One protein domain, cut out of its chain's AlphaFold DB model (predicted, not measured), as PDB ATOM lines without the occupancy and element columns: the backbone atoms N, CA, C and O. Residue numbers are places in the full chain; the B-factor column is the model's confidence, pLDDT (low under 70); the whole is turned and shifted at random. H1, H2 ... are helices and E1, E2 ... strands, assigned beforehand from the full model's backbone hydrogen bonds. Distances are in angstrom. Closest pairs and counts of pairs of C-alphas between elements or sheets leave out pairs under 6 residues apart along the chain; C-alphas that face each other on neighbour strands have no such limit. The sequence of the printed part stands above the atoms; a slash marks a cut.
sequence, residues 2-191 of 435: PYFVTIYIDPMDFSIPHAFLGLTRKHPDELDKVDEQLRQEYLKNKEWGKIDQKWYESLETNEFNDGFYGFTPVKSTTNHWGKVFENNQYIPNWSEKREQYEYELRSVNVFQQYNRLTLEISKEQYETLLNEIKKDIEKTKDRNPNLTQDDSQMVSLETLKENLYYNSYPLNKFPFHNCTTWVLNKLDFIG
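This is residues 2 to 191 of the 435 residues of an uncharacterized protein of Campylobacter helveticus (UniProt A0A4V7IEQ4). A twisted sheet of four strands has the helices H3 and H5 packed over one face, with H5 along its strands and H3 slanting across them, while the short H2 lies on the opposite face. From this body H1 reaches away as a long arm, with residues 46 to 64 folding back from its far end, and at the other end of the long axis H4 sits among the loops of residues 141 to 178; a separate hairpin, E4 and E5, forms a small second sheet. The printed part has 190 residues with five named helices and six named strands, in the order E1 E2 H1 E3 E4 E5 H2 E6 H3 H4 H5. The larger sheet has the order E3 - E2 - E1 - E6, all antiparallel, and the class is mixed, helices and strands. The whole is compact, with a radius of gyration of the C-alphas of 17.5 A and spans of 60 by 42 by 30 A.

E1, residues 3 to 10, and E2, residues 18 to 24, form a hairpin at 157 degrees, with N 6 and O 22 2.8 A apart, within hydrogen-bond range. H1, residues 28 to 45, only grazes the sheet, with its residues 28 to 31, and touches no helix. The edge strand E3, residues 65 to 70, is antiparallel to E2, with N 21 and O 69 within hydrogen-bond range at 2.8 A. A short pairing joins residues 69 to 70 of E3 with residues 85 to 86, antiparallel. E4, residues 90 to 95, and E5, residues 100 to 105, form a hairpin with N 91 and O 104 within range at 2.7 A; E3 and E4 are apart. H2, residues 108 to 111, is on the larger sheet at a height of 7.4 A, only just over none of its strands, with 2 of its C-alphas falling on E1; its closest C-alpha pair with E1 is Val 110 and Asp 10, 5.2 A. E6, residues 116 to 121, is the other edge strand, antiparallel to E1, with N 119 and O 5 within range at 2.8 A. H3, residues 123 to 140, is over E3, E2 and E1 at a height of 9.8 A, slantwise to the strands at 47 degrees to E2 on the local plane. H4, residues 157 to 162, is not on the sheet and touches no helix. H5, residues 179 to 189, is over E2 at a height of 8.8 A, along the strands at 4 degrees to E2 on the local plane; the closest C-alphas of E2 and H5 are those of Ala 19 and Thr 180, 5.0 A. H3 and H5 lie on the same face, opposite to that of H2, and form two layers with the sheet, helices on one face of it. H3 and H5 are close but not clearly touching, with the C-alphas of Leu 129 and Lys 186 closest at 6.9 A, at a steep tilt of 43 degrees, opposite ways. In H1, H3, H4 and H5 every O i to N i+4 pair is within hydrogen-bond range; H2 is too short for such a pair, and its one O i to N i+3 pair is within range.

E1 begins at C-alpha 3, (358.360, 213.418, 292.240), and is 22.8 A long; E2 is 19.8 A long. H1 is 25.5 A long and ends at C-alpha 45, (385.330, 199.626, 278.724). E5 is 16.7 A long, E6 15.7 A and H3 25.9 A. H5 is 15.4 A long and ends at C-alpha 189, (342.719, 216.315, 288.074).

The two C-alphas farthest apart are those of Lys 44 and Ser 152, 60.7 A. The printed part has no cut. The links H1 to E3, E3 to E4, H3 to H4 and H4 to H5 are long. The mean pLDDT of the printed part is 80.3; 52 residues are under 70, namely residues 11 to 17, 59 to 60, 73 to 82, 145 to 163 and 165 to 178.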
ATOM      1  N   PRO A   2     361.904 214.001 295.570       90.19
ATOM      2  CA  PRO A   2     361.031 214.736 294.662       90.19
ATOM      3  C   PRO A   2     360.316 213.767 293.709       90.19
ATOM      4  O   PRO A   2     360.802 212.665 293.453       90.19
ATOM      5  N   TYR A   3     359.152 214.171 293.211       96.69
ATOM      6  CA  TYR A   3     358.360 213.418 292.240       96.69
ATOM      7  C   TYR A   3     358.088 214.315 291.043       96.69
ATOM      8  O   TYR A   3     357.835 215.506 291.213       96.69
ATOM      9  N   PHE A   4     358.117 213.757 289.839       97.69
ATOM     10  CA  PHE A   4     358.010 214.533 288.613       97.69
ATOM     11  C   PHE A   4     356.991 213.922 287.662       97.69
ATOM     12  O   PHE A   4     357.002 212.720 287.388       97.69
ATOM     13  N   VAL A   5     356.153 214.787 287.101       97.69
ATOM     14  CA  VAL A   5     355.333 214.482 285.931       97.69
ATOM     15  C   VAL A   5     355.896 215.251 284.745       97.69
ATOM     16  O   VAL A   5     356.185 216.441 284.845       97.69
ATOM     17  N   THR A   6     356.094 214.567 283.622       97.12
ATOM     18  CA  THR A   6     356.645 215.170 282.408       97.12
ATOM     19  C   THR A   6     355.679 214.999 281.254       97.12
ATOM     20  O   THR A   6     355.267 213.881 280.965       97.12
ATOM     21  N   ILE A   7     355.329 216.098 280.594       94.38
ATOM     22  CA  ILE A   7     354.602 216.080 279.326       94.38
ATOM     23  C   ILE A   7     355.626 215.879 278.214       94.38
ATOM     24  O   ILE A   7     356.555 216.677 278.119       94.38
ATOM     25  N   TYR A   8     355.447 214.863 277.381       92.00
ATOM     26  CA  TYR A   8     356.243 214.632 276.177       92.00
ATOM     27  C   TYR A   8     355.408 214.930 274.940       92.00
ATOM     28  O   TYR A   8     354.243 214.536 274.892       92.00
ATOM     29  N   ILE A   9     356.011 215.605 273.960       86.56
ATOM     30  CA  ILE A   9     355.411 215.878 272.654       86.56
ATOM     31  C   ILE A   9     356.116 215.048 271.590       86.56
ATOM     32  O   ILE A   9     357.327 215.165 271.397       86.56
ATOM     33  N   ASP A  10     355.334 214.250 270.876       81.31
ATOM     34  CA  ASP A  10     355.728 213.598 269.639       81.31
ATOM     35  C   ASP A  10     355.130 214.372 268.450       81.31
ATOM     36  O   ASP A  10     353.907 214.345 268.248       81.31
ATOM     37  N   PRO A  11     355.953 215.137 267.705       69.31
ATOM     38  CA  PRO A  11     355.485 215.910 266.562       69.31
ATOM     39  C   PRO A  11     354.928 214.981 265.482       69.31
ATOM     40  O   PRO A  11     355.605 214.050 265.049       69.31
ATOM     41  N   MET A  12     353.713 215.254 265.011       64.31
ATOM     42  CA  MET A  12     353.099 214.525 263.900       64.31
ATOM     43  C   MET A  12     352.972 215.441 262.682       64.31
ATOM     44  O   MET A  12     352.614 216.612 262.820       64.31
ATOM     45  N   ASP A  13     353.230 214.914 261.484       49.78
ATOM     46  CA  ASP A  13     353.057 215.672 260.242       49.78
ATOM     47  C   ASP A  13     351.581 216.105 260.083       49.78
ATOM     48  O   ASP A  13     350.659 215.298 260.221       49.78
ATOM     49  N   PHE A  14     351.356 217.401 259.822       45.81
ATOM     50  CA  PHE A  14     350.056 218.031 259.513       45.81
ATOM     51  C   PHE A  14     348.894 217.815 260.514       45.81
ATOM     52  O   PHE A  14     347.733 218.015 260.149       45.81
ATOM     53  N   SER A  15     349.158 217.450 261.774       52.09
ATOM     54  CA  SER A  15     348.113 217.149 262.769       52.09
ATOM     55  C   SER A  15     348.462 217.622 264.184       52.09
ATOM     56  O   SER A  15     349.567 218.092 264.450       52.09
ATOM     57  N   ILE A  16     347.482 217.543 265.090       57.47
ATOM     58  CA  ILE A  16     347.638 217.911 266.504       57.47
ATOM     59  C   ILE A  16     348.781 217.083 267.108       57.47
ATOM     60  O   ILE A  16     348.740 215.858 266.962       57.47
ATOM     61  N   PRO A  17     349.763 217.701 267.795       67.19
ATOM     62  CA  PRO A  17     350.887 216.970 268.369       67.19
ATOM     63  C   PRO A  17     350.406 215.840 269.277       67.19
ATOM     64  O   PRO A  17     349.479 216.015 270.081       67.19
ATOM     65  N   HIS A  18     351.059 214.683 269.168       78.94
ATOM     66  CA  HIS A  18     350.794 213.586 270.081       78.94
ATOM     67  C   HIS A  18     351.441 213.891 271.434       78.94
ATOM     68  O   HIS A  18     352.621 214.223 271.490       78.94
ATOM     69  N   ALA A  19     350.684 213.796 272.528       84.81
ATOM     70  CA  ALA A  19     351.186 214.082 273.867       84.81
ATOM     71  C   ALA A  19     350.953 212.919 274.832       84.81
ATOM     72  O   ALA A  19     349.906 212.270 274.815       84.81
ATOM     73  N   PHE A  20     351.913 212.682 275.717       90.25
ATOM     74  CA  PHE A  20     351.816 211.656 276.755       90.25
ATOM     75  C   PHE A  20     352.547 212.087 278.032       90.25
ATOM     76  O   PHE A  20     353.286 213.073 278.045       90.25
ATOM     77  N   LEU A  21     352.303 211.368 279.128       95.19
ATOM     78  CA  LEU A  21     352.898 211.629 280.436       95.19
ATOM     79  C   LEU A  21     354.003 210.621 280.740       95.19
ATOM     80  O   LEU A  21     353.791 209.428 280.574       95.19
ATOM     81  N   GLY A  22     355.146 211.074 281.249       95.81
ATOM     82  CA  GLY A  22     356.113 210.221 281.947       95.81
ATOM     83  C   GLY A  22     356.161 210.556 283.433       95.81
ATOM     84  O   GLY A  22     356.159 211.735 283.802       95.81
ATOM     85  N   LEU A  23     356.183 209.529 284.278       95.88
ATOM     86  CA  LEU A  23     356.207 209.654 285.735       95.88
ATOM     87  C   LEU A  23     357.556 209.160 286.270       95.88
ATOM     88  O   LEU A  23     357.925 208.004 286.083       95.88
ATOM     89  N   THR A  24     358.299 210.054 286.925       95.00
ATOM     90  CA  THR A  24     359.655 209.770 287.425       95.00
ATOM     91  C   THR A  24     359.856 210.274 288.856       95.00
ATOM     92  O   THR A  24     359.230 211.237 289.296       95.00
ATOM     93  N   ARG A  25     360.764 209.633 289.599       94.44
ATOM     94  CA  ARG A  25     361.190 210.004 290.969       94.44
ATOM     95  C   ARG A  25     362.553 210.704 291.000       94.44
ATOM     96  O   ARG A  25     363.114 210.967 292.063       94.44
ATOM     97  N   LYS A  26     363.088 210.989 289.815       92.94
ATOM     98  CA  LYS A  26     364.299 211.763 289.556       92.94
ATOM     99  C   LYS A  26     364.054 212.627 288.325       92.94
ATOM    100  O   LYS A  26     363.353 212.193 287.416       92.94
ATOM    101  N   HIS A  27     364.594 213.842 288.300       94.81
ATOM    102  CA  HIS A  27     364.330 214.758 287.196       94.81
ATOM    103  C   HIS A  27     364.873 214.162 285.878       94.81
ATOM    104  O   HIS A  27     366.025 213.721 285.867       94.81
ATOM    105  N   PRO A  28     364.123 214.178 284.759       93.88
ATOM    106  CA  PRO A  28     364.593 213.649 283.475       93.88
ATOM    107  C   PRO A  28     365.941 214.220 283.015       93.88
ATOM    108  O   PRO A  28     366.793 213.472 282.562       93.88
ATOM    109  N   ASP A  29     366.200 215.517 283.216       94.25
ATOM    110  CA  ASP A  29     367.519 216.108 282.901       94.25
ATOM    111  C   ASP A  29     368.669 215.512 283.730       94.25
ATOM    112  O   ASP A  29     369.820 215.530 283.297       94.25
ATOM    113  N   GLU A  30     368.400 215.022 284.941       93.62
ATOM    114  CA  GLU A  30     369.412 214.313 285.726       93.62
ATOM    115  C   GLU A  30     369.594 212.878 285.237       93.62
ATOM    116  O   GLU A  30     370.710 212.370 285.292       93.62
ATOM    117  N   LEU A  31     368.529 212.230 284.759       91.69
ATOM    118  CA  LEU A  31     368.607 210.910 284.133       91.69
ATOM    119  C   LEU A  31     369.410 210.975 282.825       91.69
ATOM    120  O   LEU A  31     370.318 210.175 282.635       91.69
ATOM    121  N   ASP A  32     369.194 212.003 281.998       91.81
ATOM    122  CA  ASP A  32     369.979 212.229 280.777       91.81
ATOM    123  C   ASP A  32     371.483 212.406 281.075       91.81
ATOM    124  O   ASP A  32     372.336 211.924 280.330       91.81
ATOM    125  N   LYS A  33     371.827 213.076 282.185       92.88
ATOM    126  CA  LYS A  33     373.224 213.226 282.630       92.88
ATOM    127  C   LYS A  33     373.831 211.905 283.097       92.88
ATOM    128  O   LYS A  33     375.021 211.683 282.883       92.88
ATOM    129  N   VAL A  34     373.041 211.047 283.746       90.19
ATOM    130  CA  VAL A  34     373.486 209.700 284.132       90.19
ATOM    131  C   VAL A  34     373.786 208.875 282.880       90.19
ATOM    132  O   VAL A  34     374.857 208.279 282.809       90.19
ATOM    133  N   ASP A  35     372.917 208.919 281.867       89.69
ATOM    134  CA  ASP A  35     373.161 208.250 280.583       89.69
ATOM    135  C   ASP A  35     374.453 208.744 279.917       89.69
ATOM    136  O   ASP A  35     375.237 207.950 279.395       89.69
ATOM    137  N   GLU A  36     374.714 210.056 279.944       89.94
ATOM    138  CA  GLU A  36     375.947 210.623 279.390       89.94
ATOM    139  C   GLU A  36     377.198 210.106 280.116       89.94
ATOM    140  O   GLU A  36     378.183 209.749 279.467       89.94
ATOM    141  N   GLN A  37     377.154 210.016 281.448       90.94
ATOM    142  CA  GLN A  37     378.249 209.468 282.253       90.94
ATOM    143  C   GLN A  37     378.475 207.979 281.964       90.94
ATOM    144  O   GLN A  37     379.606 207.586 281.668       90.94
ATOM    145  N   LEU A  38     377.407 207.173 281.963       90.75
ATOM    146  CA  LEU A  38     377.467 205.740 281.656       90.75
ATOM    147  C   LEU A  38     378.014 205.487 280.250       90.75
ATOM    148  O   LEU A  38     378.864 204.620 280.058       90.75
ATOM    149  N   ARG A  39     377.619 206.302 279.267       90.94
ATOM    150  CA  ARG A  39     378.162 206.228 277.906       90.94
ATOM    151  C   ARG A  39     379.680 206.406 277.886       90.94
ATOM    152  O   ARG A  39     380.362 205.667 277.178       90.94
ATOM    153  N   GLN A  40     380.231 207.348 278.656       90.62
ATOM    154  CA  GLN A  40     381.687 207.529 278.748       90.62
ATOM    155  C   GLN A  40     382.382 206.319 279.385       90.62
ATOM    156  O   GLN A  40     383.480 205.951 278.967       90.62
ATOM    157  N   GLU A  41     381.757 205.685 280.376       91.25
ATOM    158  CA  GLU A  41     382.269 204.457 280.993       91.25
ATOM    159  C   GLU A  41     382.243 203.277 280.016       91.25
ATOM    160  O   GLU A  41     383.262 202.609 279.836       91.25
ATOM    161  N   TYR A  42     381.136 203.072 279.298       91.94
ATOM    162  CA  TYR A  42     381.021 202.029 278.277       91.94
ATOM    163  C   TYR A  42     382.024 202.216 277.139       91.94
ATOM    164  O   TYR A  42     382.620 201.238 276.687       91.94
ATOM    165  N   LEU A  43     382.286 203.457 276.718       91.06
ATOM    166  CA  LEU A  43     383.327 203.762 275.733       91.06
ATOM    167  C   LEU A  43     384.727 203.390 276.245       91.06
ATOM    168  O   LEU A  43     385.504 202.785 275.503       91.06
ATOM    169  N   LYS A  44     385.048 203.692 277.511       93.44
ATOM    170  CA  LYS A  44     386.325 203.289 278.134       93.44
ATOM    171  C   LYS A  44     386.461 201.767 278.222       93.44
ATOM    172  O   LYS A  44     387.535 201.236 277.942       93.44
ATOM    173  N   ASN A  45     385.370 201.078 278.550       93.75
ATOM    174  CA  ASN A  45     385.330 199.626 278.724       93.75
ATOM    175  C   ASN A  45     385.107 198.850 277.411       93.75
ATOM    176  O   ASN A  45     385.117 197.620 277.424       93.75
ATOM    177  N   LYS A  46     384.947 199.541 276.271       93.19
ATOM    178  CA  LYS A  46     384.645 198.960 274.947       93.19
ATOM    179  C   LYS A  46     383.342 198.145 274.917       93.19
ATOM    180  O   LYS A  46     383.214 197.183 274.160       93.19
ATOM    181  N   GLU A  47     382.354 198.548 275.711       90.81
ATOM    182  CA  GLU A  47     381.019 197.943 275.769       90.81
ATOM    183  C   GLU A  47     380.102 198.525 274.677       90.81
ATOM    184  O   GLU A  47     379.098 199.177 274.955       90.81
ATOM    185  N   TRP A  48     380.452 198.296 273.405       87.38
ATOM    186  CA  TRP A  48     379.803 198.936 272.246       87.38
ATOM    187  C   TRP A  48     378.284 198.745 272.176       87.38
ATOM    188  O   TRP A  48     377.584 199.646 271.738       87.38
ATOM    189  N   GLY A  49     377.757 197.609 272.643       86.12
ATOM    190  CA  GLY A  49     376.315 197.326 272.627       86.12
ATOM    191  C   GLY A  49     375.480 198.136 273.627       86.12
ATOM    192  O   GLY A  49     374.258 198.037 273.595       86.12
ATOM    193  N   LYS A  50     376.112 198.911 274.520       85.75
ATOM    194  CA  LYS A  50     375.424 199.705 275.554       85.75
ATOM    195  C   LYS A  50     375.555 201.217 275.373       85.75
ATOM    196  O   LYS A  50     374.908 201.971 276.086       85.75
ATOM    197  N   ILE A  51     376.381 201.678 274.433       85.94
ATOM    198  CA  ILE A  51     376.724 203.107 274.284       85.94
ATOM    199  C   ILE A  51     375.537 203.987 273.876       85.94
ATOM    200  O   ILE A  51     375.571 205.197 274.115       85.94
ATOM    201  N   ASP A  52     374.523 203.382 273.258       83.75
ATOM    202  CA  ASP A  52     373.322 204.061 272.776       83.75
ATOM    203  C   ASP A  52     372.114 203.851 273.697       83.75
ATOM    204  O   ASP A  52     371.076 204.453 273.444       83.75
ATOM    205  N   GLN A  53     372.254 203.065 274.776       85.81
ATOM    206  CA  GLN A  53     371.165 202.822 275.723       85.81
ATOM    207  C   GLN A  53     370.712 204.123 276.379       85.81
ATOM    208  O   GLN A  53     371.532 204.952 276.792       85.81
ATOM    209  N   LYS A  54     369.393 204.273 276.492       89.62
ATOM    210  CA  LYS A  54     368.759 205.417 277.152       89.62
ATOM    211  C   LYS A  54     367.897 204.980 278.319       89.62
ATOM    212  O   LYS A  54     367.216 203.960 278.247       89.62
ATOM    213  N   TRP A  55     367.851 205.792 279.374       89.69
ATOM    214  CA  TRP A  55     367.073 205.489 280.582       89.69
ATOM    215  C   TRP A  55     365.585 205.242 280.293       89.69
ATOM    216  O   TRP A  55     364.927 204.479 281.002       89.69
ATOM    217  N   TYR A  56     365.051 205.882 279.251       88.12
ATOM    218  CA  TYR A  56     363.653 205.758 278.856       88.12
ATOM    219  C   TYR A  56     363.354 204.487 278.044       88.12
ATOM    220  O   TYR A  56     362.185 204.170 277.873       88.12
ATOM    221  N   GLU A  57     364.359 203.739 277.574       85.50
ATOM    222  CA  GLU A  57     364.177 202.501 276.787       85.50
ATOM    223  C   GLU A  57     363.791 201.286 277.640       85.50
ATOM    224  O   GLU A  57     363.418 200.244 277.109       85.50
ATOM    225  N   SER A  58     363.859 201.383 278.967       76.00
ATOM    226  CA  SER A  58     363.372 200.306 279.829       76.00
ATOM    227  C   SER A  58     361.845 200.218 279.761       76.00
ATOM    228  O   SER A  58     361.148 201.189 280.055       76.00
ATOM    229  N   LEU A  59     361.326 199.037 279.414       63.06
ATOM    230  CA  LEU A  59     359.905 198.685 279.565       63.06
ATOM    231  C   LEU A  59     359.529 198.397 281.024       63.06
ATOM    232  O   LEU A  59     358.350 198.421 281.377       63.06
ATOM    233  N   GLU A  60     360.523 198.095 281.859       64.25
ATOM    234  CA  GLU A  60     360.326 197.809 283.273       64.25
ATOM    235  C   GLU A  60     360.327 199.106 284.076       64.25
ATOM    236  O   GLU A  60     361.212 199.960 283.917       64.25
ATOM    237  N   THR A  61     359.341 199.225 284.966       71.94
ATOM    238  CA  THR A  61     359.367 200.242 286.010       71.94
ATOM    239  C   THR A  61     360.553 199.977 286.924       71.94
ATOM    240  O   THR A  61     360.904 198.836 287.223       71.94
ATOM    241  N   ASN A  62     361.200 201.043 287.366       74.56
ATOM    242  CA  ASN A  62     362.336 200.951 288.266       74.56
ATOM    243  C   ASN A  62     362.204 201.982 289.387       74.56
ATOM    244  O   ASN A  62     361.213 202.707 289.485       74.56
ATOM    245  N   GLU A  63     363.203 202.054 290.262       75.88
ATOM    246  CA  GLU A  63     363.175 202.969 291.405       75.88
ATOM    247  C   GLU A  63     363.090 204.461 291.015       75.88
ATOM    248  O   GLU A  63     362.698 205.287 291.844       75.88
ATOM    249  N   PHE A  64     363.400 204.809 289.760       77.94
ATOM    250  CA  PHE A  64     363.406 206.174 289.233       77.94
ATOM    251  C   PHE A  64     362.293 206.467 288.220       77.94
ATOM    252  O   PHE A  64     361.954 207.638 288.046       77.94
ATOM    253  N   ASN A  65     361.735 205.456 287.556       84.00
ATOM    254  CA  ASN A  65     360.772 205.602 286.466       84.00
ATOM    255  C   ASN A  65     359.584 204.660 286.682       84.00
ATOM    256  O   ASN A  65     359.738 203.441 286.629       84.00
ATOM    257  N   ASP A  66     358.399 205.229 286.905       87.00
ATOM    258  CA  ASP A  66     357.169 204.448 287.035       87.00
ATOM    259  C   ASP A  66     356.490 204.219 285.670       87.00
ATOM    260  O   ASP A  66     355.565 203.419 285.604       87.00
ATOM    261  N   GLY A  67     356.966 204.839 284.581       90.44
ATOM    262  CA  GLY A  67     356.561 204.537 283.205       90.44
ATOM    263  C   GLY A  67     356.040 205.739 282.413       90.44
ATOM    264  O   GLY A  67     355.969 206.872 282.902       90.44
ATOM    265  N   PHE A  68     355.659 205.467 281.163       92.75
ATOM    266  CA  PHE A  68     355.094 206.443 280.230       92.75
ATOM    267  C   PHE A  68     353.678 206.044 279.820       92.75
ATOM    268  O   PHE A  68     353.414 204.877 279.542       92.75
ATOM    269  N   TYR A  69     352.769 207.010 279.744       92.19
ATOM    270  CA  TYR A  69     351.338 206.753 279.663       92.19
ATOM    271  C   TYR A  69     350.614 207.745 278.771       92.19
ATOM    272  O   TYR A  69     350.836 208.952 278.854       92.19
ATOM    273  N   GLY A  70     349.675 207.244 277.980       87.69
ATOM    274  CA  GLY A  70     348.795 208.084 277.179       87.69
ATOM    275  C   GLY A  70     347.994 207.286 276.168       87.69
ATOM    276  O   GLY A  70     348.132 206.067 276.061       87.69
ATOM    277  N   PHE A  71     347.175 207.984 275.388       80.25
ATOM    278  CA  PHE A  71     346.659 207.427 274.137       80.25
ATOM    279  C   PHE A  71     347.788 207.323 273.117       80.25
ATOM    280  O   PHE A  71     348.880 207.821 273.347       80.25
ATOM    281  N   THR A  72     347.564 206.679 271.987       70.88
ATOM    282  CA  THR A  72     348.484 206.789 270.852       70.88
ATOM    283  C   THR A  72     347.683 206.744 269.560       70.88
ATOM    284  O   THR A  72     346.670 206.038 269.495       70.88
ATOM    285  N   PRO A  73     348.107 207.469 268.517       58.94
ATOM    286  CA  PRO A  73     347.741 207.102 267.158       58.94
ATOM    287  C   PRO A  73     348.253 205.692 266.912       58.94
ATOM    288  O   PRO A  73     349.417 205.392 267.198       58.94
ATOM    289  N   VAL A  74     347.382 204.810 266.434       54.16
ATOM    290  CA  VAL A  74     347.844 203.522 265.933       54.16
ATOM    291  C   VAL A  74     348.053 203.689 264.440       54.16
ATOM    292  O   VAL A  74     347.114 204.005 263.716       54.16
ATOM    293  N   LYS A  75     349.299 203.508 263.981       50.78
ATOM    294  CA  LYS A  75     349.691 203.747 262.581       50.78
ATOM    295  C   LYS A  75     348.922 202.870 261.580       50.78
ATOM    296  O   LYS A  75     348.893 203.197 260.400       50.78
ATOM    297  N   SER A  76     348.339 201.752 262.024       44.47
ATOM    298  CA  SER A  76     347.790 200.726 261.134       44.47
ATOM    299  C   SER A  76     346.369 200.996 260.628       44.47
ATOM    300  O   SER A  76     346.094 200.607 259.500       44.47
ATOM    301  N   THR A  77     345.456 201.625 261.392       47.28
ATOM    302  CA  THR A  77     344.075 201.874 260.908       47.28
ATOM    303  C   THR A  77     343.376 203.058 261.604       47.28
ATOM    304  O   THR A  77     343.743 203.459 262.709       47.28
ATOM    305  N   THR A  78     342.318 203.594 260.983       49.66
ATOM    306  CA  THR A  78     341.489 204.707 261.491       49.66
ATOM    307  C   THR A  78     340.599 204.350 262.691       49.66
ATOM    308  O   THR A  78     339.920 205.236 263.210       49.66
ATOM    309  N   ASN A  79     340.599 203.084 263.140       52.16
ATOM    310  CA  ASN A  79     339.582 202.533 264.043       52.16
ATOM    311  C   ASN A  79     340.054 202.207 265.478       52.16
ATOM    312  O   ASN A  79     339.458 201.399 266.183       52.16
ATOM    313  N   HIS A  80     341.154 202.808 265.941       57.19
ATOM    314  CA  HIS A  80     341.799 202.437 267.213       57.19
ATOM    315  C   HIS A  80     341.480 203.430 268.334       57.19
ATOM    316  O   HIS A  80     342.370 204.079 268.894       57.19
ATOM    317  N   TRP A  81     340.197 203.589 268.648       64.88
ATOM    318  CA  TRP A  81     339.757 204.641 269.560       64.88
ATOM    319  C   TRP A  81     339.965 204.280 271.032       64.88
ATOM    320  O   TRP A  81     339.604 203.203 271.509       64.88
ATOM    321  N   GLY A  82     340.504 205.242 271.779       68.62
ATOM    322  CA  GLY A  82     340.379 205.278 273.227       68.62
ATOM    323  C   GLY A  82     341.057 204.148 274.006       68.62
ATOM    324  O   GLY A  82     340.563 203.823 275.082       68.62
ATOM    325  N   LYS A  83     342.173 203.578 273.528       80.38
ATOM    326  CA  LYS A  83     343.061 202.732 274.351       80.38
ATOM    327  C   LYS A  83     344.188 203.536 274.997       80.38
ATOM    328  O   LYS A  83     344.970 204.168 274.287       80.38
ATOM    329  N   VAL A  84     344.289 203.485 276.326       84.75
ATOM    330  CA  VAL A  84     345.434 204.037 277.065       84.75
ATOM    331  C   VAL A  84     346.520 202.974 277.135       84.75
ATOM    332  O   VAL A  84     346.284 201.864 277.606       84.75
ATOM    333  N   PHE A  85     347.712 203.321 276.666       83.75
ATOM    334  CA  PHE A  85     348.872 202.445 276.684       83.75
ATOM    335  C   PHE A  85     349.762 202.767 277.879       83.75
ATOM    336  O   PHE A  85     350.081 203.936 278.133       83.75
ATOM    337  N   GLU A  86     350.187 201.714 278.573       83.19
ATOM    338  CA  GLU A  86     351.446 201.728 279.306       83.19
ATOM    339  C   GLU A  86     352.616 201.685 278.321       83.19
ATOM    340  O   GLU A  86     352.484 201.223 277.188       83.19
ATOM    341  N   ASN A  87     353.761 202.192 278.758       84.56
ATOM    342  CA  ASN A  87     354.971 202.297 277.958       84.56
ATOM    343  C   ASN A  87     354.823 203.117 276.661       84.56
ATOM    344  O   ASN A  87     355.307 202.748 275.590       84.56
ATOM    345  N   ASN A  88     354.191 204.290 276.763       86.44
ATOM    346  CA  ASN A  88     353.993 205.203 275.633       86.44
ATOM    347  C   ASN A  88     355.295 205.834 275.083       86.44
ATOM    348  O   ASN A  88     355.239 206.606 274.129       86.44
ATOM    349  N   GLN A  89     356.475 205.492 275.620       88.50
ATOM    350  CA  GLN A  89     357.753 205.734 274.941       88.50
ATOM    351  C   GLN A  89     357.886 204.929 273.635       88.50
ATOM    352  O   GLN A  89     358.735 205.243 272.804       88.50
ATOM    353  N   TYR A  90     357.025 203.926 273.434       86.69
ATOM    354  CA  TYR A  90     356.883 203.174 272.195       86.69
ATOM    355  C   TYR A  90     355.608 203.567 271.433       86.69
ATOM    356  O   TYR A  90     354.589 203.947 272.011       86.69
ATOM    357  N   ILE A  91     355.665 203.431 270.111       83.81
ATOM    358  CA  ILE A  91     354.544 203.481 269.181       83.81
ATOM    359  C   ILE A  91     354.006 202.057 269.022       83.81
ATOM    360  O   ILE A  91     354.729 201.200 268.506       83.81
ATOM    361  N   PRO A  92     352.763 201.775 269.435       79.75
ATOM    362  CA  PRO A  92     352.162 200.480 269.184       79.75
ATOM    363  C   PRO A  92     351.590 200.405 267.766       79.75
ATOM    364  O   PRO A  92     350.924 201.322 267.284       79.75
ATOM    365  N   ASN A  93     351.800 199.259 267.131       79.38
ATOM    366  CA  ASN A  93     351.333 198.897 265.800       79.38
ATOM    367  C   ASN A  93     350.550 197.585 265.901       79.38
ATOM    368  O   ASN A  93     351.036 196.623 266.490       79.38
ATOM    369  N   TRP A  94     349.334 197.522 265.358       79.75
ATOM    370  CA  TRP A  94     348.561 196.278 265.394       79.75
ATOM    371  C   TRP A  94     349.066 195.279 264.355       79.75
ATOM    372  O   TRP A  94     349.191 195.602 263.175       79.75
ATOM    373  N   SER A  95     349.314 194.053 264.800       83.38
ATOM    374  CA  SER A  95     349.692 192.922 263.963       83.38
ATOM    375  C   SER A  95     348.458 192.066 263.707       83.38
ATOM    376  O   SER A  95     348.078 191.272 264.564       83.38
ATOM    377  N   GLU A  96     347.840 192.193 262.527       81.44
ATOM    378  CA  GLU A  96     346.674 191.372 262.147       81.44
ATOM    379  C   GLU A  96     346.982 189.875 262.243       81.44
ATOM    380  O   GLU A  96     346.175 189.099 262.735       81.44
ATOM    381  N   LYS A  97     348.197 189.476 261.850       85.50
ATOM    382  CA  LYS A  97     348.646 188.079 261.892       85.50
ATOM    383  C   LYS A  97     348.691 187.502 263.308       85.50
ATOM    384  O   LYS A  97     348.525 186.297 263.474       85.50
ATOM    385  N   ARG A  98     349.033 188.325 264.302       84.19
ATOM    386  CA  ARG A  98     349.225 187.891 265.695       84.19
ATOM    387  C   ARG A  98     348.086 188.322 266.614       84.19
ATOM    388  O   ARG A  98     348.131 187.988 267.790       84.19
ATOM    389  N   GLU A  99     347.131 189.087 266.092       81.69
ATOM    390  CA  GLU A  99     346.034 189.698 266.841       81.69
ATOM    391  C   GLU A  99     346.510 190.421 268.117       81.69
ATOM    392  O   GLU A  99     345.892 190.350 269.176       81.69
ATOM    393  N   GLN A 100     347.646 191.123 268.024       81.62
ATOM    394  CA  GLN A 100     348.243 191.843 269.153       81.62
ATOM    395  C   GLN A 100     349.006 193.095 268.706       81.62
ATOM    396  O   GLN A 100     349.326 193.265 267.529       81.62
ATOM    397  N   TYR A 101     349.339 193.959 269.668       80.19
ATOM    398  CA  TYR A 101     350.177 195.135 269.433       80.19
ATOM    399  C   TYR A 101     351.670 194.782 269.481       80.19
ATOM    400  O   TYR A 101     352.139 194.124 270.407       80.19
ATOM    401  N   GLU A 102     352.412 195.260 268.490       85.25
ATOM    402  CA  GLU A 102     353.873 195.283 268.427       85.25
ATOM    403  C   GLU A 102     354.366 196.710 268.695       85.25
ATOM    404  O   GLU A 102     353.649 197.665 268.412       85.25
ATOM    405  N   TYR A 103     355.572 196.875 269.239       84.56
ATOM    406  CA  TYR A 103     356.043 198.162 269.759       84.56
ATOM    407  C   TYR A 103     357.338 198.605 269.074       84.56
ATOM    408  O   TYR A 103     358.306 197.851 269.010       84.56
ATOM    409  N   GLU A 104     357.354 199.845 268.588       87.31
ATOM    410  CA  GLU A 104     358.517 200.509 267.991       87.31
ATOM    411  C   GLU A 104     358.911 201.708 268.862       87.31
ATOM    412  O   GLU A 104     358.042 202.482 269.248       87.31
ATOM    413  N   LEU A 105     360.188 201.886 269.212       87.88
ATOM    414  CA  LEU A 105     360.600 203.015 270.058       87.88
ATOM    415  C   LEU A 105     360.304 204.349 269.351       87.88
ATOM    416  O   LEU A 105     360.577 204.497 268.159       87.88
ATOM    417  N   ARG A 106     359.759 205.335 270.076       87.25
ATOM    418  CA  ARG A 106     359.570 206.687 269.529       87.25
ATOM    419  C   ARG A 106     360.910 207.341 269.205       87.25
ATOM    420  O   ARG A 106     361.946 207.010 269.777       87.25
ATOM    421  N   SER A 107     360.873 208.325 268.308       87.44
ATOM    422  CA  SER A 107     362.056 209.113 267.959       87.44
ATOM    423  C   SER A 107     362.725 209.690 269.206       87.44
ATOM    424  O   SER A 107     362.060 210.248 270.080       87.44
ATOM    425  N   VAL A 108     364.058 209.647 269.251       88.31
ATOM    426  CA  VAL A 108     364.857 210.259 270.326       88.31
ATOM    427  C   VAL A 108     364.516 211.738 270.536       88.31
ATOM    428  O   VAL A 108     364.627 212.243 271.649       88.31
ATOM    429  N   ASN A 109     364.047 212.427 269.488       88.12
ATOM    430  CA  ASN A 109     363.637 213.829 269.545       88.12
ATOM    431  C   ASN A 109     362.465 214.070 270.505       88.12
ATOM    432  O   ASN A 109     362.358 215.169 271.043       88.12
ATOM    433  N   VAL A 110     361.601 213.079 270.739       88.94
ATOM    434  CA  VAL A 110     360.472 213.174 271.682       88.94
ATOM    435  C   VAL A 110     360.970 213.411 273.105       88.94
ATOM    436  O   VAL A 110     360.402 214.207 273.847       88.94
ATOM    437  N   PHE A 111     362.075 212.763 273.473       91.44
ATOM    438  CA  PHE A 111     362.612 212.789 274.831       91.44
ATOM    439  C   PHE A 111     363.579 213.947 275.080       91.44
ATOM    440  O   PHE A 111     364.031 214.120 276.211       91.44
ATOM    441  N   GLN A 112     363.889 214.764 274.068       89.12
ATOM    442  CA  GLN A 112     364.795 215.903 274.219       89.12
ATOM    443  C   GLN A 112     364.152 217.042 275.018       89.12
ATOM    444  O   GLN A 112     362.942 217.259 274.979       89.12
ATOM    445  N   GLN A 113     364.984 217.819 275.719       89.19
ATOM    446  CA  GLN A 113     364.548 218.886 276.630       89.19
ATOM    447  C   GLN A 113     363.614 219.914 275.982       89.19
ATOM    448  O   GLN A 113     362.707 220.417 276.636       89.19
ATOM    449  N   TYR A 114     363.797 220.216 274.696       85.94
ATOM    450  CA  TYR A 114     362.936 221.171 274.000       85.94
ATOM    451  C   TYR A 114     361.550 220.607 273.650       85.94
ATOM    452  O   TYR A 114     360.686 221.381 273.257       85.94
ATOM    453  N   ASN A 115     361.327 219.294 273.743       88.06
ATOM    454  CA  ASN A 115     360.061 218.623 273.419       88.06
ATOM    455  C   ASN A 115     359.327 218.091 274.654       88.06
ATOM    456  O   ASN A 115     358.281 217.453 274.521       88.06
ATOM    457  N   ARG A 116     359.834 218.384 275.856       91.94
ATOM    458  CA  ARG A 116     359.210 217.959 277.105       91.94
ATOM    459  C   ARG A 116     359.069 219.093 278.112       91.94
ATOM    460  O   ARG A 116     359.886 220.009 278.159       91.94
ATOM    461  N   LEU A 117     358.045 219.005 278.954       94.69
ATOM    462  CA  LEU A 117     357.848 219.882 280.106       94.69
ATOM    463  C   LEU A 117     357.777 219.046 281.376       94.69
ATOM    464  O   LEU A 117     356.800 218.334 281.586       94.69
ATOM    465  N   THR A 118     358.784 219.175 282.235       97.19
ATOM    466  CA  THR A 118     358.827 218.514 283.543       97.19
ATOM    467  C   THR A 118     358.309 219.440 284.639       97.19
ATOM    468  O   THR A 118     358.730 220.593 284.744       97.19
ATOM    469  N   LEU A 119     357.414 218.915 285.474       97.62
ATOM    470  CA  LEU A 119     356.826 219.587 286.627       97.62
ATOM    471  C   LEU A 119     357.095 218.750 287.883       97.62
ATOM    472  O   LEU A 119     356.741 217.571 287.931       97.62
ATOM    473  N   GLU A 120     357.701 219.354 288.906       97.69
ATOM    474  CA  GLU A 120     357.811 218.729 290.230       97.69
ATOM    475  C   GLU A 120     356.457 218.771 290.944       97.69
ATOM    476  O   GLU A 120     355.815 219.818 290.997       97.69
ATOM    477  N   ILE A 121     356.011 217.644 291.486       97.75
ATOM    478  CA  ILE A 121     354.715 217.499 292.154       97.75
ATOM    479  C   ILE A 121     354.872 216.817 293.511       97.75
ATOM    480  O   ILE A 121     355.895 216.203 293.820       97.75
ATOM    481  N   SER A 122     353.844 216.918 294.349       97.50
ATOM    482  CA  SER A 122     353.843 216.233 295.636       97.50
ATOM    483  C   SER A 122     353.721 214.714 295.472       97.50
ATOM    484  O   SER A 122     353.232 214.207 294.461       97.50
ATOM    485  N   LYS A 123     354.095 213.979 296.525       97.19
ATOM    486  CA  LYS A 123     353.896 212.527 296.598       97.19
ATOM    487  C   LYS A 123     352.427 212.131 296.387       97.19
ATOM    488  O   LYS A 123     352.149 211.224 295.614       97.19
ATOM    489  N   GLU A 124     351.496 212.829 297.039       97.38
ATOM    490  CA  GLU A 124     350.055 212.556 296.922       97.38
ATOM    491  C   GLU A 124     349.561 212.771 295.489       97.38
ATOM    492  O   GLU A 124     348.844 211.926 294.950       97.38
ATOM    493  N   GLN A 125     349.974 213.875 294.856       97.88
ATOM    494  CA  GLN A 125     349.653 214.159 293.459       97.88
ATOM    495  C   GLN A 125     350.177 213.041 292.549       97.88
ATOM    496  O   GLN A 125     349.433 212.538 291.713       97.88
ATOM    497  N   TYR A 126     351.425 212.613 292.753       98.00
ATOM    498  CA  TYR A 126     352.071 211.572 291.957       98.00
ATOM    499  C   TYR A 126     351.391 210.205 292.086       98.00
ATOM    500  O   TYR A 126     351.015 209.600 291.084       98.00
ATOM    501  N   GLU A 127     351.200 209.719 293.314       97.31
ATOM    502  CA  GLU A 127     350.624 208.395 293.572       97.31
ATOM    503  C   GLU A 127     349.158 208.328 293.137       97.31
ATOM    504  O   GLU A 127     348.727 207.332 292.554       97.31
ATOM    505  N   THR A 128     348.394 209.403 293.354       97.75
ATOM    506  CA  THR A 128     347.003 209.466 292.890       97.75
ATOM    507  C   THR A 128     346.948 209.487 291.366       97.75
ATOM    508  O   THR A 128     346.167 208.737 290.785       97.75
ATOM    509  N   LEU A 129     347.792 210.291 290.706       97.50
ATOM    510  CA  LEU A 129     347.877 210.324 289.247       97.50
ATOM    511  C   LEU A 129     348.181 208.933 288.680       97.50
ATOM    512  O   LEU A 129     347.455 208.461 287.808       97.50
ATOM    513  N   LEU A 130     349.209 208.264 289.204       95.94
ATOM    514  CA  LEU A 130     349.607 206.926 288.770       95.94
ATOM    515  C   LEU A 130     348.464 205.912 288.931       95.94
ATOM    516  O   LEU A 130     348.178 205.149 288.009       95.94
ATOM    517  N   ASN A 131     347.778 205.925 290.075       96.12
ATOM    518  CA  ASN A 131     346.650 205.028 290.329       96.12
ATOM    519  C   ASN A 131     345.470 205.291 289.384       96.12
ATOM    520  O   ASN A 131     344.874 204.345 288.872       96.12
ATOM    521  N   GLU A 132     345.142 206.555 289.113       94.75
ATOM    522  CA  GLU A 132     344.080 206.909 288.166       94.75
ATOM    523  C   GLU A 132     344.437 206.557 286.719       94.75
ATOM    524  O   GLU A 132     343.564 206.173 285.948       94.75
ATOM    525  N   ILE A 133     345.707 206.659 286.326       94.19
ATOM    526  CA  ILE A 133     346.162 206.204 285.007       94.19
ATOM    527  C   ILE A 133     346.037 204.679 284.892       94.19
ATOM    528  O   ILE A 133     345.530 204.184 283.889       94.19
ATOM    529  N   LYS A 134     346.431 203.924 285.926       93.31
ATOM    530  CA  LYS A 134     346.287 202.456 285.948       93.31
ATOM    531  C   LYS A 134     344.832 202.009 285.801       93.31
ATOM    532  O   LYS A 134     344.566 201.036 285.101       93.31
ATOM    533  N   LYS A 135     343.887 202.740 286.401       92.56
ATOM    534  CA  LYS A 135     342.448 202.499 286.198       92.56
ATOM    535  C   LYS A 135     342.029 202.710 284.742       92.56
ATOM    536  O   LYS A 135     341.275 201.895 284.218       92.56
ATOM    537  N   ASP A 136     342.519 203.760 284.082       90.19
ATOM    538  CA  ASP A 136     342.223 204.001 282.664       90.19
ATOM    539  C   ASP A 136     342.794 202.899 281.757       90.19
ATOM    540  O   ASP A 136     342.135 202.478 280.803       90.19
ATOM    541  N   ILE A 137     344.005 202.416 282.055       89.38
ATOM    542  CA  ILE A 137     344.640 201.304 281.330       89.38
ATOM    543  C   ILE A 137     343.778 200.050 281.455       89.38
ATOM    544  O   ILE A 137     343.366 199.490 280.442       89.38
ATOM    545  N   GLU A 138     343.424 199.659 282.679       90.12
ATOM    546  CA  GLU A 138     342.591 198.479 282.931       90.12
ATOM    547  C   GLU A 138     341.227 198.592 282.238       90.12
ATOM    548  O   GLU A 138     340.767 197.655 281.587       90.12
ATOM    549  N   LYS A 139     340.604 199.776 282.294       86.44
ATOM    550  CA  LYS A 139     339.320 200.055 281.639       86.44
ATOM    551  C   LYS A 139     339.376 199.932 280.115       86.44
ATOM    552  O   LYS A 139     338.352 199.686 279.480       86.44
ATOM    553  N   THR A 140     340.544 200.142 279.515       83.38
ATOM    554  CA  THR A 140     340.713 200.180 278.058       83.38
ATOM    555  C   THR A 140     341.543 199.019 277.511       83.38
ATOM    556  O   THR A 140     341.803 198.969 276.307       83.38
ATOM    557  N   LYS A 141     341.915 198.048 278.359       84.38
ATOM    558  CA  LYS A 141     342.817 196.939 278.017       84.38
ATOM    559  C   LYS A 141     342.318 196.098 276.839       84.38
ATOM    560  O   LYS A 141     343.101 195.798 275.936       84.38
ATOM    561  N   ASP A 142     341.012 195.829 276.804       79.31
ATOM    562  CA  ASP A 142     340.362 194.966 275.811       79.31
ATOM    563  C   ASP A 142     340.056 195.705 274.500       79.31
ATOM    564  O   ASP A 142     339.585 195.104 273.530       79.31
ATOM    565  N   ARG A 143     340.347 197.015 274.436       78.62
ATOM    566  CA  ARG A 143     340.144 197.789 273.215       78.62
ATOM    567  C   ARG A 143     341.134 197.377 272.136       78.62
ATOM    568  O   ARG A 143     342.354 197.450 272.302       78.62
ATOM    569  N   ASN A 144     340.587 196.951 271.009       73.44
ATOM    570  CA  ASN A 144     341.334 196.503 269.846       73.44
ATOM    571  C   ASN A 144     340.701 197.080 268.566       73.44
ATOM    572  O   ASN A 144     339.609 197.649 268.632       73.44
ATOM    573  N   PRO A 145     341.376 196.962 267.414       67.31
ATOM    574  CA  PRO A 145     340.957 197.625 266.174       67.31
ATOM    575  C   PRO A 145     339.650 197.095 265.585       67.31
ATOM    576  O   PRO A 145     339.070 197.730 264.711       67.31
ATOM    577  N   ASN A 146     339.199 195.928 266.053       67.12
ATOM    578  CA  ASN A 146     337.959 195.298 265.616       67.12
ATOM    579  C   ASN A 146     336.741 195.814 266.394       67.12
ATOM    580  O   ASN A 146     335.617 195.418 266.090       67.12
ATOM    581  N   LEU A 147     336.934 196.667 267.408       68.56
ATOM    582  CA  LEU A 147     335.816 197.359 268.037       68.56
ATOM    583  C   LEU A 147     335.162 198.293 267.025       68.56
ATOM    584  O   LEU A 147     335.838 199.074 266.364       68.56
ATOM    585  N   THR A 148     333.839 198.235 266.924       65.06
ATOM    586  CA  THR A 148     333.071 199.167 266.099       65.06
ATOM    587  C   THR A 148     333.066 200.551 266.742       65.06
ATOM    588  O   THR A 148     332.903 200.671 267.957       65.06
ATOM    589  N   GLN A 149     333.210 201.593 265.920       63.78
ATOM    590  CA  GLN A 149     333.026 202.978 266.347       63.78
ATOM    591  C   GLN A 149     331.620 203.153 266.933       63.78
ATOM    592  O   GLN A 149     330.644 202.791 266.275       63.78
ATOM    593  N   ASP A 150     331.501 203.725 268.131       64.19
ATOM    594  CA  ASP A 150     330.205 204.070 268.722       64.19
ATOM    595  C   ASP A 150     330.147 205.568 269.028       64.19
ATOM    596  O   ASP A 150     330.373 206.032 270.148       64.19
ATOM    597  N   ASP A 151     329.822 206.338 267.993       64.56
ATOM    598  CA  ASP A 151     329.685 207.789 268.101       64.56
ATOM    599  C   ASP A 151     328.437 208.212 268.884       64.56
ATOM    600  O   ASP A 151     328.333 209.372 269.283       64.56
ATOM    601  N   SER A 152     327.513 207.288 269.185       62.97
ATOM    602  CA  SER A 152     326.346 207.596 270.024       62.97
ATOM    603  C   SER A 152     326.737 207.952 271.464       62.97
ATOM    604  O   SER A 152     325.973 208.606 272.172       62.97
ATOM    605  N   GLN A 153     327.958 207.600 271.880       60.00
ATOM    606  CA  GLN A 153     328.538 207.960 273.173       60.00
ATOM    607  C   GLN A 153     329.212 209.348 273.168       60.00
ATOM    608  O   GLN A 153     329.616 209.839 274.224       60.00
ATOM    609  N   MET A 154     329.331 210.017 272.013       63.03
ATOM    610  CA  MET A 154     329.950 211.348 271.864       63.03
ATOM    611  C   MET A 154     328.969 212.508 272.122       63.03
ATOM    612  O   MET A 154     328.983 213.516 271.419       63.03
ATOM    613  N   VAL A 155     328.085 212.380 273.111       61.75
ATOM    614  CA  VAL A 155     327.000 213.358 273.337       61.75
ATOM    615  C   VAL A 155     327.356 214.472 274.321       61.75
ATOM    616  O   VAL A 155     326.759 215.546 274.271       61.75
ATOM    617  N   SER A 156     328.325 214.243 275.214       63.56
ATOM    618  CA  SER A 156     328.792 215.243 276.180       63.56
ATOM    619  C   SER A 156     330.236 214.983 276.612       63.56
ATOM    620  O   SER A 156     330.729 213.857 276.525       63.56
ATOM    621  N   LEU A 157     330.911 216.017 277.117       60.78
ATOM    622  CA  LEU A 157     332.270 215.908 277.648       60.78
ATOM    623  C   LEU A 157     332.354 214.904 278.803       60.78
ATOM    624  O   LEU A 157     333.331 214.163 278.913       60.78
ATOM    625  N   GLU A 158     331.352 214.902 279.674       67.81
ATOM    626  CA  GLU A 158     331.226 213.977 280.793       67.81
ATOM    627  C   GLU A 158     331.193 212.537 280.276       67.81
ATOM    628  O   GLU A 158     332.034 211.729 280.669       67.81
ATOM    629  N   THR A 159     330.328 212.253 279.300       65.38
ATOM    630  CA  THR A 159     330.215 210.929 278.670       65.38
ATOM    631  C   THR A 159     331.515 210.513 277.973       65.38
ATOM    632  O   THR A 159     331.935 209.361 278.064       65.38
ATOM    633  N   LEU A 160     332.216 211.446 277.327       64.81
ATOM    634  CA  LEU A 160     333.500 211.192 276.660       64.81
ATOM    635  C   LEU A 160     334.626 210.865 277.648       64.81
ATOM    636  O   LEU A 160     335.430 209.962 277.398       64.81
ATOM    637  N   LYS A 161     334.678 211.574 278.783       66.94
ATOM    638  CA  LYS A 161     335.622 211.302 279.878       66.94
ATOM    639  C   LYS A 161     335.342 209.952 280.512       66.94
ATOM    640  O   LYS A 161     336.267 209.162 280.682       66.94
ATOM    641  N   GLU A 162     334.078 209.685 280.829       68.88
ATOM    642  CA  GLU A 162     333.646 208.410 281.384       68.88
ATOM    643  C   GLU A 162     334.015 207.272 280.440       68.88
ATOM    644  O   GLU A 162     334.645 206.311 280.866       68.88
ATOM    645  N   ASN A 163     333.730 207.395 279.150       66.25
ATOM    646  CA  ASN A 163     333.986 206.333 278.184       66.25
ATOM    647  C   ASN A 163     335.420 206.305 277.643       66.25
ATOM    648  O   ASN A 163     335.714 205.455 276.805       66.25
ATOM    649  N   LEU A 164     336.320 207.187 278.096       70.69
ATOM    650  CA  LEU A 164     337.690 207.316 277.576       70.69
ATOM    651  C   LEU A 164     337.722 207.289 276.039       70.69
ATOM    652  O   LEU A 164     338.530 206.591 275.425       70.69
ATOM    653  N   TYR A 165     336.776 207.978 275.406       64.38
ATOM    654  CA  TYR A 165     336.594 207.924 273.962       64.38
ATOM    655  C   TYR A 165     337.428 209.030 273.309       64.38
ATOM    656  O   TYR A 165     337.010 210.181 273.207       64.38
ATOM    657  N   TYR A 166     338.658 208.668 272.941       64.56
ATOM    658  CA  TYR A 166     339.651 209.559 272.343       64.56
ATOM    659  C   TYR A 166     339.978 209.103 270.923       64.56
ATOM    660  O   TYR A 166     340.393 207.962 270.708       64.56
ATOM    661  N   ASN A 167     339.793 209.999 269.958       56.34
ATOM    662  CA  ASN A 167     340.178 209.817 268.571       56.34
ATOM    663  C   ASN A 167     341.635 210.256 268.368       56.34
ATOM    664  O   ASN A 167     341.992 211.425 268.528       56.34
ATOM    665  N   SER A 168     342.477 209.297 268.004       51.03
ATOM    666  CA  SER A 168     343.902 209.504 267.784       51.03
ATOM    667  C   SER A 168     344.259 209.918 266.349       51.03
ATOM    668  O   SER A 168     345.404 210.286 266.103       51.03
ATOM    669  N   TYR A 169     343.290 209.924 265.423       51.03
ATOM    670  CA  TYR A 169     343.452 210.408 264.051       51.03
ATOM    671  C   TYR A 169     342.281 211.322 263.658       51.03
ATOM    672  O   TYR A 169     341.309 210.889 263.027       51.03
ATOM    673  N   PRO A 170     342.312 212.601 264.062       50.22
ATOM    674  CA  PRO A 170     341.201 213.493 263.813       50.22
ATOM    675  C   PRO A 170     341.178 213.939 262.348       50.22
ATOM    676  O   PRO A 170     341.753 214.956 261.973       50.22
ATOM    677  N   LEU A 171     340.483 213.185 261.497       45.94
ATOM    678  CA  LEU A 171     340.112 213.646 260.161       45.94
ATOM    679  C   LEU A 171     339.230 214.892 260.311       45.94
ATOM    680  O   LEU A 171     338.097 214.749 260.758       45.94
ATOM    681  N   ASN A 172     339.783 216.067 259.973       44.97
ATOM    682  CA  ASN A 172     339.257 217.427 259.695       44.97
ATOM    683  C   ASN A 172     337.863 217.903 260.163       44.97
ATOM    684  O   ASN A 172     337.655 219.108 260.236       44.97
ATOM    685  N   LYS A 173     336.893 217.041 260.452       44.22
ATOM    686  CA  LYS A 173     335.569 217.422 260.933       44.22
ATOM    687  C   LYS A 173     335.481 217.520 262.458       44.22
ATOM    688  O   LYS A 173     334.789 218.423 262.909       44.22
ATOM    689  N   PHE A 174     336.160 216.663 263.243       47.50
ATOM    690  CA  PHE A 174     336.010 216.691 264.712       47.50
ATOM    691  C   PHE A 174     337.265 216.310 265.556       47.50
ATOM    692  O   PHE A 174     337.285 215.236 266.158       47.50
ATOM    693  N   PRO A 175     338.317 217.158 265.665       48.34
ATOM    694  CA  PRO A 175     339.536 216.899 266.458       48.34
ATOM    695  C   PRO A 175     339.415 216.922 267.996       48.34
ATOM    696  O   PRO A 175     340.381 217.212 268.703       48.34
ATOM    697  N   PHE A 176     338.241 216.629 268.549       49.44
ATOM    698  CA  PHE A 176     337.851 217.165 269.857       49.44
ATOM    699  C   PHE A 176     338.311 216.353 271.075       49.44
ATOM    700  O   PHE A 176     338.310 216.872 272.194       49.44
ATOM    701  N   HIS A 177     338.823 215.133 270.866       56.06
ATOM    702  CA  HIS A 177     339.285 214.240 271.935       56.06
ATOM    703  C   HIS A 177     340.546 213.494 271.514       56.06
ATOM    704  O   HIS A 177     340.456 212.406 270.971       56.06
ATOM    705  N   ASN A 178     341.723 214.041 271.794       66.12
ATOM    706  CA  ASN A 178     342.999 213.394 271.480       66.12
ATOM    707  C   ASN A 178     343.821 213.120 272.753       66.12
ATOM    708  O   ASN A 178     343.410 213.384 273.882       66.12
ATOM    709  N   CYS A 179     345.011 212.575 272.566       76.44
ATOM    710  CA  CYS A 179     346.012 212.346 273.603       76.44
ATOM    711  C   CYS A 179     346.348 213.595 274.447       76.44
ATOM    712  O   CYS A 179     346.417 213.494 275.674       76.44
ATOM    713  N   THR A 180     346.454 214.779 273.832       78.38
ATOM    714  CA  THR A 180     346.688 216.058 274.525       78.38
ATOM    715  C   THR A 180     345.570 216.373 275.511       78.38
ATOM    716  O   THR A 180     345.839 216.740 276.656       78.38
ATOM    717  N   THR A 181     344.313 216.145 275.126       76.44
ATOM    718  CA  THR A 181     343.176 216.287 276.041       76.44
ATOM    719  C   THR A 181     343.353 215.455 277.310       76.44
ATOM    720  O   THR A 181     343.136 215.944 278.420       76.44
ATOM    721  N   TRP A 182     343.706 214.181 277.155       82.62
ATOM    722  CA  TRP A 182     343.852 213.284 278.294       82.62
ATOM    723  C   TRP A 182     344.973 213.740 279.228       82.62
ATOM    724  O   TRP A 182     344.758 213.813 280.438       82.62
ATOM    725  N   VAL A 183     346.119 214.139 278.667       87.75
ATOM    726  CA  VAL A 183     347.251 214.698 279.421       87.75
ATOM    727  C   VAL A 183     346.799 215.883 280.276       87.75
ATOM    728  O   VAL A 183     347.008 215.894 281.488       87.75
ATOM    729  N   LEU A 184     346.126 216.861 279.666       85.94
ATOM    730  CA  LEU A 184     345.674 218.068 280.360       85.94
ATOM    731  C   LEU A 184     344.633 217.759 281.441       85.94
ATOM    732  O   LEU A 184     344.704 218.319 282.534       85.94
ATOM    733  N   ASN A 185     343.711 216.828 281.176       84.69
ATOM    734  CA  ASN A 185     342.735 216.365 282.164       84.69
ATOM    735  C   ASN A 185     343.405 215.716 283.374       84.69
ATOM    736  O   ASN A 185     342.997 215.964 284.507       84.69
ATOM    737  N   LYS A 186     344.429 214.890 283.151       90.81
ATOM    738  CA  LYS A 186     345.157 214.230 284.235       90.81
ATOM    739  C   LYS A 186     345.939 215.227 285.089       90.81
ATOM    740  O   LYS A 186     345.941 215.091 286.311       90.81
ATOM    741  N   LEU A 187     346.515 216.263 284.480       93.88
ATOM    742  CA  LEU A 187     347.169 217.358 285.203       93.88
ATOM    743  C   LEU A 187     346.164 218.208 286.002       93.88
ATOM    744  O   LEU A 187     346.363 218.428 287.198       93.88
ATOM    745  N   ASP A 188     345.048 218.624 285.394       91.25
ATOM    746  CA  ASP A 188     343.998 219.369 286.106       91.25
ATOM    747  C   ASP A 188     343.398 218.531 287.250       91.25
ATOM    748  O   ASP A 188     343.163 219.035 288.352       91.25
ATOM    749  N   PHE A 189     343.234 217.222 287.052       92.00
ATOM    750  CA  PHE A 189     342.719 216.315 288.074       92.00
ATOM    751  C   PHE A 189     343.555 216.315 289.363       92.00
ATOM    752  O   PHE A 189     342.978 216.201 290.447       92.00
ATOM    753  N   ILE A 190     344.873 216.507 289.282       96.25
ATOM    754  CA  ILE A 190     345.760 216.609 290.455       96.25
ATOM    755  C   ILE A 190     346.018 218.053 290.916       96.25
ATOM    756  O   ILE A 190     346.858 218.288 291.784       96.25
ATOM    757  N   GLY A 191     345.281 219.025 290.374       94.75
ATOM    758  CA  GLY A 191     345.351 220.428 290.784       94.75
ATOM    759  C   GLY A 191     346.441 221.247 290.094       94.75
ATOM    760  O   GLY A 191     346.705 222.363 290.534       94.75
TER     761      GLY A 191